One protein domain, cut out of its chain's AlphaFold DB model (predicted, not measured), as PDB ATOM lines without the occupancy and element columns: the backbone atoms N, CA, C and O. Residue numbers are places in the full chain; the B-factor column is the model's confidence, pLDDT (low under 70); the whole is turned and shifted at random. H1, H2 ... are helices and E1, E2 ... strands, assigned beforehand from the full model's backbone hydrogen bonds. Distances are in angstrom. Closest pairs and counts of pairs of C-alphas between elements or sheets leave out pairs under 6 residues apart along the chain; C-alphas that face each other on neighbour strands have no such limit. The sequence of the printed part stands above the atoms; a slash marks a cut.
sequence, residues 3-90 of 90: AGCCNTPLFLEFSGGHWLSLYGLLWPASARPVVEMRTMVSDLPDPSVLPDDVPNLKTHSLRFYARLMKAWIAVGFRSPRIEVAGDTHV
ATOM      1  N   ALA A   3      23.130 113.613  11.956       89.88
ATOM      2  CA  ALA A   3      23.786 114.872  12.295       89.88
ATOM      3  C   ALA A   3      22.767 116.016  12.462       89.88
ATOM      4  O   ALA A   3      21.915 116.211  11.593       89.88
ATOM      5  N   GLY A   4      22.916 116.807  13.533       88.31
ATOM      6  CA  GLY A   4      22.060 117.957  13.858       88.31
ATOM      7  C   GLY A   4      21.949 119.005  12.740       88.31
ATOM      8  O   GLY A   4      20.890 119.494  12.386       88.31
ATOM      9  N   CYS A   5      23.072 119.346  12.122       88.94
ATOM     10  CA  CYS A   5      23.128 120.460  11.177       88.94
ATOM     11  C   CYS A   5      22.515 120.169   9.796       88.94
ATOM     12  O   CYS A   5      22.177 121.105   9.073       88.94
ATOM     13  N   CYS A   6      22.427 118.899   9.390       90.19
ATOM     14  CA  CYS A   6      22.139 118.535   7.998       90.19
ATOM     15  C   CYS A   6      21.328 117.247   7.822       90.19
ATOM     16  O   CYS A   6      21.127 116.806   6.691       90.19
ATOM     17  N   ASN A   7      20.900 116.611   8.914       91.56
ATOM     18  CA  ASN A   7      20.133 115.366   8.900       91.56
ATOM     19  C   ASN A   7      20.810 114.206   8.134       91.56
ATOM     20  O   ASN A   7      20.150 113.308   7.615       91.56
ATOM     21  N   THR A   8      22.142 114.225   8.042       92.19
ATOM     22  CA  THR A   8      22.920 113.181   7.358       92.19
ATOM     23  C   THR A   8      23.139 111.990   8.290       92.19
ATOM     24  O   THR A   8      23.558 112.193   9.436       92.19
ATOM     25  N   PRO A   9      22.898 110.747   7.839       92.56
ATOM     26  CA  PRO A   9      23.110 109.579   8.677       92.56
ATOM     27  C   PRO A   9      24.599 109.250   8.793       92.56
ATOM     28  O   PRO A   9      25.273 109.015   7.797       92.56
ATOM     29  N   LEU A  10      25.114 109.226  10.025       91.00
ATOM     30  CA  LEU A  10      26.533 108.953  10.291       91.00
ATOM     31  C   LEU A  10      26.784 107.465  10.541       91.00
ATOM     32  O   LEU A  10      27.738 106.879  10.019       91.00
ATOM     33  N   PHE A  11      25.894 106.841  11.314       92.00
ATOM     34  CA  PHE A  11      25.948 105.420  11.631       92.00
ATOM     35  C   PHE A  11      24.587 104.848  12.029       92.00
ATOM     36  O   PHE A  11      23.677 105.577  12.444       92.00
ATOM     37  N   LEU A  12      24.488 103.522  11.955       91.19
ATOM     38  CA  LEU A  12      23.382 102.717  12.458       91.19
ATOM     39  C   LEU A  12      23.893 101.764  13.543       91.19
ATOM     40  O   LEU A  12      24.829 100.997  13.320       91.19
ATOM     41  N   GLU A  13      23.242 101.806  14.697       89.38
ATOM     42  CA  GLU A  13      23.407 100.864  15.801       89.38
ATOM     43  C   GLU A  13      22.054 100.189  16.033       89.38
ATOM     44  O   GLU A  13      21.016 100.851  16.007       89.38
ATOM     45  N   PHE A  14      22.057  98.872  16.213       83.44
ATOM     46  CA  PHE A  14      20.872  98.152  16.669       83.44
ATOM     47  C   PHE A  14      20.935  98.068  18.185       83.44
ATOM     48  O   PHE A  14      21.963  97.638  18.693       83.44
ATOM     49  N   SER A  15      19.852  98.416  18.881       79.62
ATOM     50  CA  SER A  15      19.794  98.386  20.348       79.62
ATOM     51  C   SER A  15      20.297  97.051  20.909       79.62
ATOM     52  O   SER A  15      19.705  96.000  20.653       79.62
ATOM     53  N   GLY A  16      21.376  97.097  21.695       76.94
ATOM     54  CA  GLY A  16      22.006  95.908  22.285       76.94
ATOM     55  C   GLY A  16      22.911  95.129  21.321       76.94
ATOM     56  O   GLY A  16      23.369  94.031  21.646       76.94
ATOM     57  N   GLY A  17      23.185  95.681  20.142       85.19
ATOM     58  CA  GLY A  17      24.119  95.146  19.166       85.19
ATOM     59  C   GLY A  17      25.567  95.254  19.644       85.19
ATOM     60  O   GLY A  17      25.923  96.081  20.481       85.19
ATOM     61  N   HIS A  18      26.428  94.391  19.108       91.62
ATOM     62  CA  HIS A  18      27.862  94.380  19.423       91.62
ATOM     63  C   HIS A  18      28.731  95.010  18.328       91.62
ATOM     64  O   HIS A  18      29.957  94.936  18.388       91.62
ATOM     65  N   TRP A  19      28.108  95.606  17.313       91.12
ATOM     66  CA  TRP A  19      28.789  96.294  16.226       91.12
ATOM     67  C   TRP A  19      28.041  97.570  15.843       91.12
ATOM     68  O   TRP A  19      26.870  97.749  16.172       91.12
ATOM     69  N   LEU A  20      28.736  98.425  15.097       91.50
ATOM     70  CA  LEU A  20      28.225  99.667  14.536       91.50
ATOM     71  C   LEU A  20      28.377  99.630  13.012       91.50
ATOM     72  O   LEU A  20      29.435  99.246  12.512       91.50
ATOM     73  N   SER A  21      27.351 100.045  12.274       92.19
ATOM     74  CA  SER A  21      27.417 100.199  10.816       92.19
ATOM     75  C   SER A  21      27.676 101.660  10.456       92.19
ATOM     76  O   SER A  21      26.925 102.536  10.875       92.19
ATOM     77  N   LEU A  22      28.712 101.934   9.661       93.25
ATOM     78  CA  LEU A  22      29.113 103.288   9.257       93.25
ATOM     79  C   LEU A  22      28.749 103.570   7.796       93.25
ATOM     80  O   LEU A  22      28.887 102.699   6.935       93.25
ATOM     81  N   TYR A  23      28.373 104.814   7.491       93.81
ATOM     82  CA  TYR A  23      28.175 105.263   6.110       93.81
ATOM     83  C   TYR A  23      29.530 105.570   5.463       93.81
ATOM     84  O   TYR A  23      30.064 106.673   5.564       93.81
ATOM     85  N   GLY A  24      30.108 104.566   4.800       93.31
ATOM     86  CA  GLY A  24      31.490 104.615   4.312       93.31
ATOM     87  C   GLY A  24      31.809 105.778   3.366       93.31
ATOM     88  O   GLY A  24      32.922 106.288   3.399       93.31
ATOM     89  N   LEU A  25      30.852 106.238   2.550       92.62
ATOM     90  CA  LEU A  25      31.069 107.343   1.600       92.62
ATOM     91  C   LEU A  25      31.241 108.720   2.262       92.62
ATOM     92  O   LEU A  25      31.665 109.649   1.584       92.62
ATOM     93  N   LEU A  26      30.964 108.850   3.562       93.62
ATOM     94  CA  LEU A  26      31.226 110.079   4.320       93.62
ATOM     95  C   LEU A  26      32.705 110.245   4.706       93.62
ATOM     96  O   LEU A  26      33.086 111.288   5.232       93.62
ATOM     97  N   TRP A  27      33.538 109.231   4.455       92.94
ATOM     98  CA  TRP A  27      34.948 109.216   4.835       92.94
ATOM     99  C   TRP A  27      35.873 109.307   3.612       92.94
ATOM    100  O   TRP A  27      35.551 108.749   2.555       92.94
ATOM    101  N   PRO A  28      37.052 109.954   3.738       95.44
ATOM    102  CA  PRO A  28      38.037 110.021   2.662       95.44
ATOM    103  C   PRO A  28      38.440 108.635   2.161       95.44
ATOM    104  O   PRO A  28      38.568 107.697   2.944       95.44
ATOM    105  N   ALA A  29      38.718 108.515   0.859       92.88
ATOM    106  CA  ALA A  29      39.053 107.233   0.239       92.88
ATOM    107  C   ALA A  29      40.211 106.497   0.930       92.88
ATOM    108  O   ALA A  29      40.142 105.281   1.072       92.88
ATOM    109  N   SER A  30      41.215 107.234   1.411       94.56
ATOM    110  CA  SER A  30      42.376 106.706   2.136       94.56
ATOM    111  C   SER A  30      42.058 106.136   3.522       94.56
ATOM    112  O   SER A  30      42.842 105.347   4.036       94.56
ATOM    113  N   ALA A  31      40.936 106.524   4.132       94.50
ATOM    114  CA  ALA A  31      40.516 106.064   5.457       94.50
ATOM    115  C   ALA A  31      39.496 104.915   5.397       94.50
ATOM    116  O   ALA A  31      39.164 104.326   6.426       94.50
ATOM    117  N   ARG A  32      38.966 104.597   4.208       94.12
ATOM    118  CA  ARG A  32      37.944 103.560   4.048       94.12
ATOM    119  C   ARG A  32      38.586 102.172   4.005       94.12
ATOM    120  O   ARG A  32      39.487 101.957   3.194       94.12
ATOM    121  N   PRO A  33      38.092 101.208   4.802       92.75
ATOM    122  CA  PRO A  33      38.435  99.807   4.606       92.75
ATOM    123  C   PRO A  33      38.048  99.348   3.198       92.75
ATOM    124  O   PRO A  33      37.054  99.813   2.632       92.75
ATOM    125  N   VAL A  34      38.812  98.404   2.649       92.69
ATOM    126  CA  VAL A  34      38.465  97.751   1.384       92.69
ATOM    127  C   VAL A  34      37.140  97.011   1.559       92.69
ATOM    128  O   VAL A  34      36.938  96.307   2.551       92.69
ATOM    129  N   VAL A  35      36.225  97.181   0.604       93.56
ATOM    130  CA  VAL A  35      34.958  96.446   0.595       93.56
ATOM    131  C   VAL A  35      35.271  94.978   0.321       93.56
ATOM    132  O   VAL A  35      35.981  94.670  -0.625       93.56
ATOM    133  N   GLU A  36      34.761  94.073   1.153       94.25
ATOM    134  CA  GLU A  36      34.973  92.626   0.986       94.25
ATOM    135  C   GLU A  36      33.752  91.926   0.363       94.25
ATOM    136  O   GLU A  36      33.873  90.826  -0.174       94.25
ATOM    137  N   MET A  37      32.564  92.531   0.475       94.75
ATOM    138  CA  MET A  37      31.286  91.982   0.009       94.75
ATOM    139  C   MET A  37      30.163  93.029   0.050       94.75
ATOM    140  O   MET A  37      30.243  93.987   0.824       94.75
ATOM    141  N   ARG A  38      29.080  92.794  -0.702       94.75
ATOM    142  CA  ARG A  38      27.797  93.514  -0.585       94.75
ATOM    143  C   ARG A  38      26.703  92.550  -0.122       94.75
ATOM    144  O   ARG A  38      26.644  91.417  -0.595       94.75
ATOM    145  N   THR A  39      25.858  92.972   0.813       94.94
ATOM    146  CA  THR A  39      24.718  92.190   1.333       94.94
ATOM    147  C   THR A  39      23.404  92.906   1.044       94.94
ATOM    148  O   THR A  39      23.407  94.090   0.719       94.94
ATOM    149  N   MET A  40      22.282  92.188   1.172       94.69
ATOM    150  CA  MET A  40      20.925  92.728   0.974       94.69
ATOM    151  C   MET A  40      20.702  93.320  -0.430       94.69
ATOM    152  O   MET A  40      19.905  94.230  -0.624       94.69
ATOM    153  N   VAL A  41      21.401  92.789  -1.436       96.12
ATOM    154  CA  VAL A  41      21.305  93.271  -2.825       96.12
ATOM    155  C   VAL A  41      19.944  92.945  -3.458       96.12
ATOM    156  O   VAL A  41      19.585  93.542  -4.466       96.12
ATOM    157  N   SER A  42      19.156  92.029  -2.880       95.19
ATOM    158  CA  SER A  42      17.842  91.646  -3.423       95.19
ATOM    159  C   SER A  42      16.832  92.787  -3.499       95.19
ATOM    160  O   SER A  42      15.866  92.666  -4.245       95.19
ATOM    161  N   ASP A  43      17.049  93.861  -2.740       94.12
ATOM    162  CA  ASP A  43      16.141  95.006  -2.681       94.12
ATOM    163  C   ASP A  43      16.389  96.004  -3.828       94.12
ATOM    164  O   ASP A  43      15.599  96.928  -4.028       94.12
ATOM    165  N   LEU A  44      17.468  95.829  -4.606       94.25
ATOM    166  CA  LEU A  44      17.704  96.621  -5.813       94.25
ATOM    167  C   LEU A  44      16.735  96.200  -6.931       94.25
ATOM    168  O   LEU A  44      16.705  95.020  -7.286       94.25
ATOM    169  N   PRO A  45      16.027  97.155  -7.570       94.12
ATOM    170  CA  PRO A  45      15.209  96.866  -8.749       94.12
ATOM    171  C   PRO A  45      16.021  96.308  -9.925       94.12
ATOM    172  O   PRO A  45      15.544  95.436 -10.646       94.12
ATOM    173  N   ASP A  46      17.250  96.800 -10.098       94.44
ATOM    174  CA  ASP A  46      18.202  96.329 -11.101       94.44
ATOM    175  C   ASP A  46      19.552  96.012 -10.435       94.44
ATOM    176  O   ASP A  46      20.319  96.927 -10.132       94.44
ATOM    177  N   PRO A  47      19.864  94.729 -10.185       88.44
ATOM    178  CA  PRO A  47      21.138  94.325  -9.593       88.44
ATOM    179  C   PRO A  47      22.356  94.542 -10.503       88.44
ATOM    180  O   PRO A  47      23.481  94.520 -10.003       88.44
ATOM    181  N   SER A  48      22.165  94.737 -11.815       91.31
ATOM    182  CA  SER A  48      23.269  94.856 -12.781       91.31
ATOM    183  C   SER A  48      24.057  96.164 -12.657       91.31
ATOM    184  O   SER A  48      25.179  96.261 -13.147       91.31
ATOM    185  N   VAL A  49      23.508  97.152 -11.942       95.44
ATOM    186  CA  VAL A  49      24.177  98.430 -11.653       95.44
ATOM    187  C   VAL A  49      25.342  98.287 -10.670       95.44
ATOM    188  O   VAL A  49      26.147  99.209 -10.528       95.44
ATOM    189  N   LEU A  50      25.419  97.169  -9.941       94.75
ATOM    190  CA  LEU A  50      26.486  96.942  -8.976       94.75
ATOM    191  C   LEU A  50      27.757  96.448  -9.677       94.75
ATOM    192  O   LEU A  50      27.684  95.530 -10.492       94.75
ATOM    193  N   PRO A  51      28.937  96.981  -9.316       95.12
ATOM    194  CA  PRO A  51      30.200  96.428  -9.783       95.12
ATOM    195  C   PRO A  51      30.368  94.963  -9.354       95.12
ATOM    196  O   PRO A  51      29.942  94.574  -8.262       95.12
ATOM    197  N   ASP A  52      31.038  94.169 -10.186       95.06
ATOM    198  CA  ASP A  52      31.363  92.757  -9.916       95.06
ATOM    199  C   ASP A  52      32.778  92.585  -9.319       95.06
ATOM    200  O   ASP A  52      33.458  91.582  -9.504       95.06
ATOM    201  N   ASP A  53      33.260  93.615  -8.622       95.69
ATOM    202  CA  ASP A  53      34.565  93.654  -7.948       95.69
ATOM    203  C   ASP A  53      34.603  92.817  -6.658       95.69
ATOM    204  O   ASP A  53      35.666  92.362  -6.236       95.69
ATOM    205  N   VAL A  54      33.444  92.610  -6.030       95.69
ATOM    206  CA  VAL A  54      33.254  91.790  -4.830       95.69
ATOM    207  C   VAL A  54      31.902  91.075  -4.878       95.69
ATOM    208  O   VAL A  54      30.991  91.536  -5.566       95.69
ATOM    209  N   PRO A  55      31.707  89.988  -4.105       95.56
ATOM    210  CA  PRO A  55      30.452  89.244  -4.120       95.56
ATOM    211  C   PRO A  55      29.230  90.113  -3.787       95.56
ATOM    212  O   PRO A  55      29.153  90.708  -2.707       95.56
ATOM    213  N   ASN A  56      28.248  90.108  -4.692       96.25
ATOM    214  CA  ASN A  56      26.945  90.752  -4.525       96.25
ATOM    215  C   ASN A  56      25.925  89.738  -3.982       96.25
ATOM    216  O   ASN A  56      25.336  88.954  -4.727       96.25
ATOM    217  N   LEU A  57      25.731  89.710  -2.661       95.69
ATOM    218  CA  LEU A  57      24.870  88.730  -2.001       95.69
ATOM    219  C   LEU A  57      23.444  89.246  -1.810       95.69
ATOM    220  O   LEU A  57      23.218  90.341  -1.294       95.69
ATOM    221  N   LYS A  58      22.465  88.386  -2.116       94.75
ATOM    222  CA  LYS A  58      21.040  88.659  -1.867       94.75
ATOM    223  C   LYS A  58      20.743  88.925  -0.388       94.75
ATOM    224  O   LYS A  58      19.903  89.749  -0.080       94.75
ATOM    225  N   THR A  59      21.444  88.248   0.520       95.44
ATOM    226  CA  THR A  59      21.305  88.391   1.977       95.44
ATOM    227  C   THR A  59      22.672  88.246   2.656       95.44
ATOM    228  O   THR A  59      23.698  88.103   1.989       95.44
ATOM    229  N   HIS A  60      22.713  88.301   3.982       94.00
ATOM    230  CA  HIS A  60      23.917  88.057   4.768       94.00
ATOM    231  C   HIS A  60      24.447  86.629   4.568       94.00
ATOM    232  O   HIS A  60      23.685  85.673   4.430       94.00
ATOM    233  N   SER A  61      25.772  86.464   4.589       93.38
ATOM    234  CA  SER A  61      26.399  85.142   4.512       93.38
ATOM    235  C   SER A  61      26.656  84.543   5.894       93.38
ATOM    236  O   SER A  61      26.818  85.254   6.888       93.38
ATOM    237  N   LEU A  62      26.813  83.218   5.951       94.06
ATOM    238  CA  LEU A  62      27.299  82.539   7.157       94.06
ATOM    239  C   LEU A  62      28.685  83.047   7.579       94.06
ATOM    240  O   LEU A  62      28.948  83.210   8.766       94.06
ATOM    241  N   ARG A  63      29.564  83.355   6.613       91.88
ATOM    242  CA  ARG A  63      30.904  83.906   6.877       91.88
ATOM    243  C   ARG A  63      30.835  85.274   7.556       91.88
ATOM    244  O   ARG A  63      31.623  85.537   8.463       91.88
ATOM    245  N   PHE A  64      29.897  86.122   7.133       93.19
ATOM    246  CA  PHE A  64      29.653  87.428   7.741       93.19
ATOM    247  C   PHE A  64      29.261  87.274   9.215       93.19
ATOM    248  O   PHE A  64      29.945  87.808  10.089       93.19
ATOM    249  N   TYR A  65      28.247  86.453   9.508       94.38
ATOM    250  CA  TYR A  65      27.827  86.213  10.891       94.38
ATOM    251  C   TYR A  65      28.904  85.529  11.734       94.38
ATOM    252  O   TYR A  65      29.107  85.917  12.880       94.38
ATOM    253  N   ALA A  66      29.653  84.574  11.180       95.44
ATOM    254  CA  ALA A  66      30.752  83.931  11.897       95.44
ATOM    255  C   ALA A  66      31.824  84.942  12.345       95.44
ATOM    256  O   ALA A  66      32.337  84.851  13.462       95.44
ATOM    257  N   ARG A  67      32.139  85.938  11.504       93.81
ATOM    258  CA  ARG A  67      33.093  87.005  11.844       93.81
ATOM    259  C   ARG A  67      32.561  87.917  12.950       93.81
ATOM    260  O   ARG A  67      33.321  88.242  13.860       93.81
ATOM    261  N   LEU A  68      31.278  88.269  12.907       93.50
ATOM    262  CA  LEU A  68      30.624  89.053  13.959       93.50
ATOM    263  C   LEU A  68      30.598  88.294  15.291       93.50
ATOM    264  O   LEU A  68      31.090  88.798  16.296       93.50
ATOM    265  N   MET A  69      30.171  87.028  15.281       95.44
ATOM    266  CA  MET A  69      30.178  86.174  16.474       95.44
ATOM    267  C   MET A  69      31.576  86.052  17.085       95.44
ATOM    268  O   MET A  69      31.733  86.189  18.297       95.44
ATOM    269  N   LYS A  70      32.613  85.862  16.258       96.31
ATOM    270  CA  LYS A  70      34.004  85.832  16.729       96.31
ATOM    271  C   LYS A  70      34.418  87.155  17.384       96.31
ATOM    272  O   LYS A  70      35.070  87.124  18.425       96.31
ATOM    273  N   ALA A  71      34.048  88.296  16.801       94.69
ATOM    274  CA  ALA A  71      34.335  89.609  17.375       94.69
ATOM    275  C   ALA A  71      33.620  89.806  18.720       94.69
ATOM    276  O   ALA A  71      34.237  90.266  19.677       94.69
ATOM    277  N   TRP A  72      32.358  89.383  18.823       95.00
ATOM    278  CA  TRP A  72      31.588  89.481  20.060       95.00
ATOM    279  C   TRP A  72      32.177  88.639  21.194       95.00
ATOM    280  O   TRP A  72      32.327  89.122  22.317       95.00
ATOM    281  N   ILE A  73      32.578  87.401  20.884       96.50
ATOM    282  CA  ILE A  73      33.282  86.517  21.824       96.50
ATOM    283  C   ILE A  73      34.580  87.181  22.299       96.50
ATOM    284  O   ILE A  73      34.860  87.190  23.496       96.50
ATOM    285  N   ALA A  74      35.351  87.783  21.386       95.50
ATOM    286  CA  ALA A  74      36.620  88.433  21.715       95.50
ATOM    287  C   ALA A  74      36.462  89.636  22.663       95.50
ATOM    288  O   ALA A  74      37.364  89.906  23.453       95.50
ATOM    289  N   VAL A  75      35.315  90.322  22.635       92.06
ATOM    290  CA  VAL A  75      34.986  91.412  23.576       92.06
ATOM    291  C   VAL A  75      34.177  90.935  24.792       92.06
ATOM    292  O   VAL A  75      33.626  91.747  25.535       92.06
ATOM    293  N   GLY A  76      34.105  89.619  25.019       94.00
ATOM    294  CA  GLY A  76      33.470  89.022  26.194       94.00
ATOM    295  C   GLY A  76      31.950  89.164  26.210       94.00
ATOM    296  O   GLY A  76      31.376  89.405  27.270       94.00
ATOM    297  N   PHE A  77      31.312  89.065  25.042       93.75
ATOM    298  CA  PHE A  77      29.865  89.226  24.861       93.75
ATOM    299  C   PHE A  77      29.314  90.592  25.303       93.75
ATOM    300  O   PHE A  77      28.130  90.738  25.604       93.75
ATOM    301  N   ARG A  78      30.160  91.625  25.320       90.62
ATOM    302  CA  ARG A  78      29.763  92.986  25.695       90.62
ATOM    303  C   ARG A  78      29.256  93.766  24.486       90.62
ATOM    304  O   ARG A  78      29.755  93.596  23.376       90.62
ATOM    305  N   SER A  79      28.282  94.637  24.727       89.88
ATOM    306  CA  SER A  79      27.874  95.672  23.776       89.88
ATOM    307  C   SER A  79      28.688  96.946  24.056       89.88
ATOM    308  O   SER A  79      28.785  97.353  25.222       89.88
ATOM    309  N   PRO A  80      29.346  97.542  23.044       86.19
ATOM    310  CA  PRO A  80      30.124  98.759  23.230       86.19
ATOM    311  C   PRO A  80      29.203  99.952  23.508       86.19
ATOM    312  O   PRO A  80      28.173 100.121  22.864       86.19
ATOM    313  N   ARG A  81      29.603 100.820  24.442       86.31
ATOM    314  CA  ARG A  81      28.948 102.118  24.630       86.31
ATOM    315  C   ARG A  81      29.454 103.092  23.574       86.31
ATOM    316  O   ARG A  81      30.659 103.314  23.483       86.31
ATOM    317  N   ILE A  82      28.537 103.651  22.790       85.50
ATOM    318  CA  ILE A  82      28.850 104.652  21.772       85.50
ATOM    319  C   ILE A  82      28.518 106.027  22.339       85.50
ATOM    320  O   ILE A  82      27.353 106.378  22.506       85.50
ATOM    321  N   GLU A  83      29.554 106.795  22.650       85.31
ATOM    322  CA  GLU A  83      29.426 108.188  23.064       85.31
ATOM    323  C   GLU A  83      29.654 109.085  21.849       85.31
ATOM    324  O   GLU A  83      30.604 108.885  21.090       85.31
ATOM    325  N   VAL A  84      28.777 110.069  21.649       81.94
ATOM    326  CA  VAL A  84      28.926 111.051  20.574       81.94
ATOM    327  C   VAL A  84      29.040 112.440  21.177       81.94
ATOM    328  O   VAL A  84      28.209 112.841  21.985       81.94
ATOM    329  N   ALA A  85      30.083 113.167  20.781       78.06
ATOM    330  CA  ALA A  85      30.277 114.556  21.161       78.06
ATOM    331  C   ALA A  85      29.578 115.492  20.158       78.06
ATOM    332  O   ALA A  85      29.725 115.313  18.948       78.06
ATOM    333  N   GLY A  86      28.874 116.511  20.660       72.88
ATOM    334  CA  GLY A  86      28.239 117.567  19.857       72.88
ATOM    335  C   GLY A  86      26.714 117.464  19.751       72.88
ATOM    336  O   GLY A  86      26.092 116.604  20.372       72.88
ATOM    337  N   ASP A  87      26.118 118.363  18.966       69.44
ATOM    338  CA  ASP A  87      24.667 118.435  18.772       69.44
ATOM    339  C   ASP A  87      24.176 117.296  17.871       69.44
ATOM    340  O   ASP A  87      24.636 117.107  16.739       69.44
ATOM    341  N   THR A  88      23.210 116.531  18.373       69.12
ATOM    342  CA  THR A  88      22.657 115.359  17.686       69.12
ATOM    343  C   THR A  88      21.158 115.530  17.485       69.12
ATOM    344  O   THR A  88      20.474 116.094  18.338       69.12
ATOM    345  N   HIS A  89      20.644 115.052  16.351       65.25
ATOM    346  CA  HIS A  89      19.207 114.871  16.179       65.25
ATOM    347  C   HIS A  89      18.852 113.452  16.628       65.25
ATOM    348  O   HIS A  89      19.269 112.477  15.991       65.25
ATOM    349  N   VAL A  90      18.147 113.372  17.763       59.97
ATOM    350  CA  VAL A  90      17.598 112.143  18.359       59.97
ATOM    351  C   VAL A  90      16.132 112.016  17.987       59.97
ATOM    352  O   VAL A  90      15.411 113.026  18.144       59.97
TER     353      VAL A  90
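This is residues 3 to 90 of the 90 residues of an uncharacterized protein of Stenotrophomonas maltophilia (UniProt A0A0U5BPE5). There is little regular structure here: a small hairpin of two short strands, E1 and E2, lies near the middle, and one helix, H1, lies off to one side, with long winding stretches making up most of the rest. The printed part has 88 residues, with the named elements in the order E1, E2, H1; they hold only 19 residues, and the class is mixed. The sheet is antiparallel, in the order E1 - E2. The whole is loose, with a radius of gyration of the C-alphas of 15.6 A, and spans 40 by 36 by 27 A.

E1, residues 11 to 13, and E2, residues 20 to 22, form an antiparallel hairpin at 161 degrees. N 12 and O 21 are within hydrogen-bond range at 2.8 A. H1, residues 62 to 74, is apart from E1; in H1 every O i to N i+4 pair is within hydrogen-bond range.

E1 begins at C-alpha 11 (25.948, 105.420, 11.631). H1, 18.3 A long, ends at C-alpha 74 (36.620, 88.433, 21.715).

The printed part has no cut. The link from E2 to H1 is long, 39 residues. Residues 87 to 90 have pLDDT under 70.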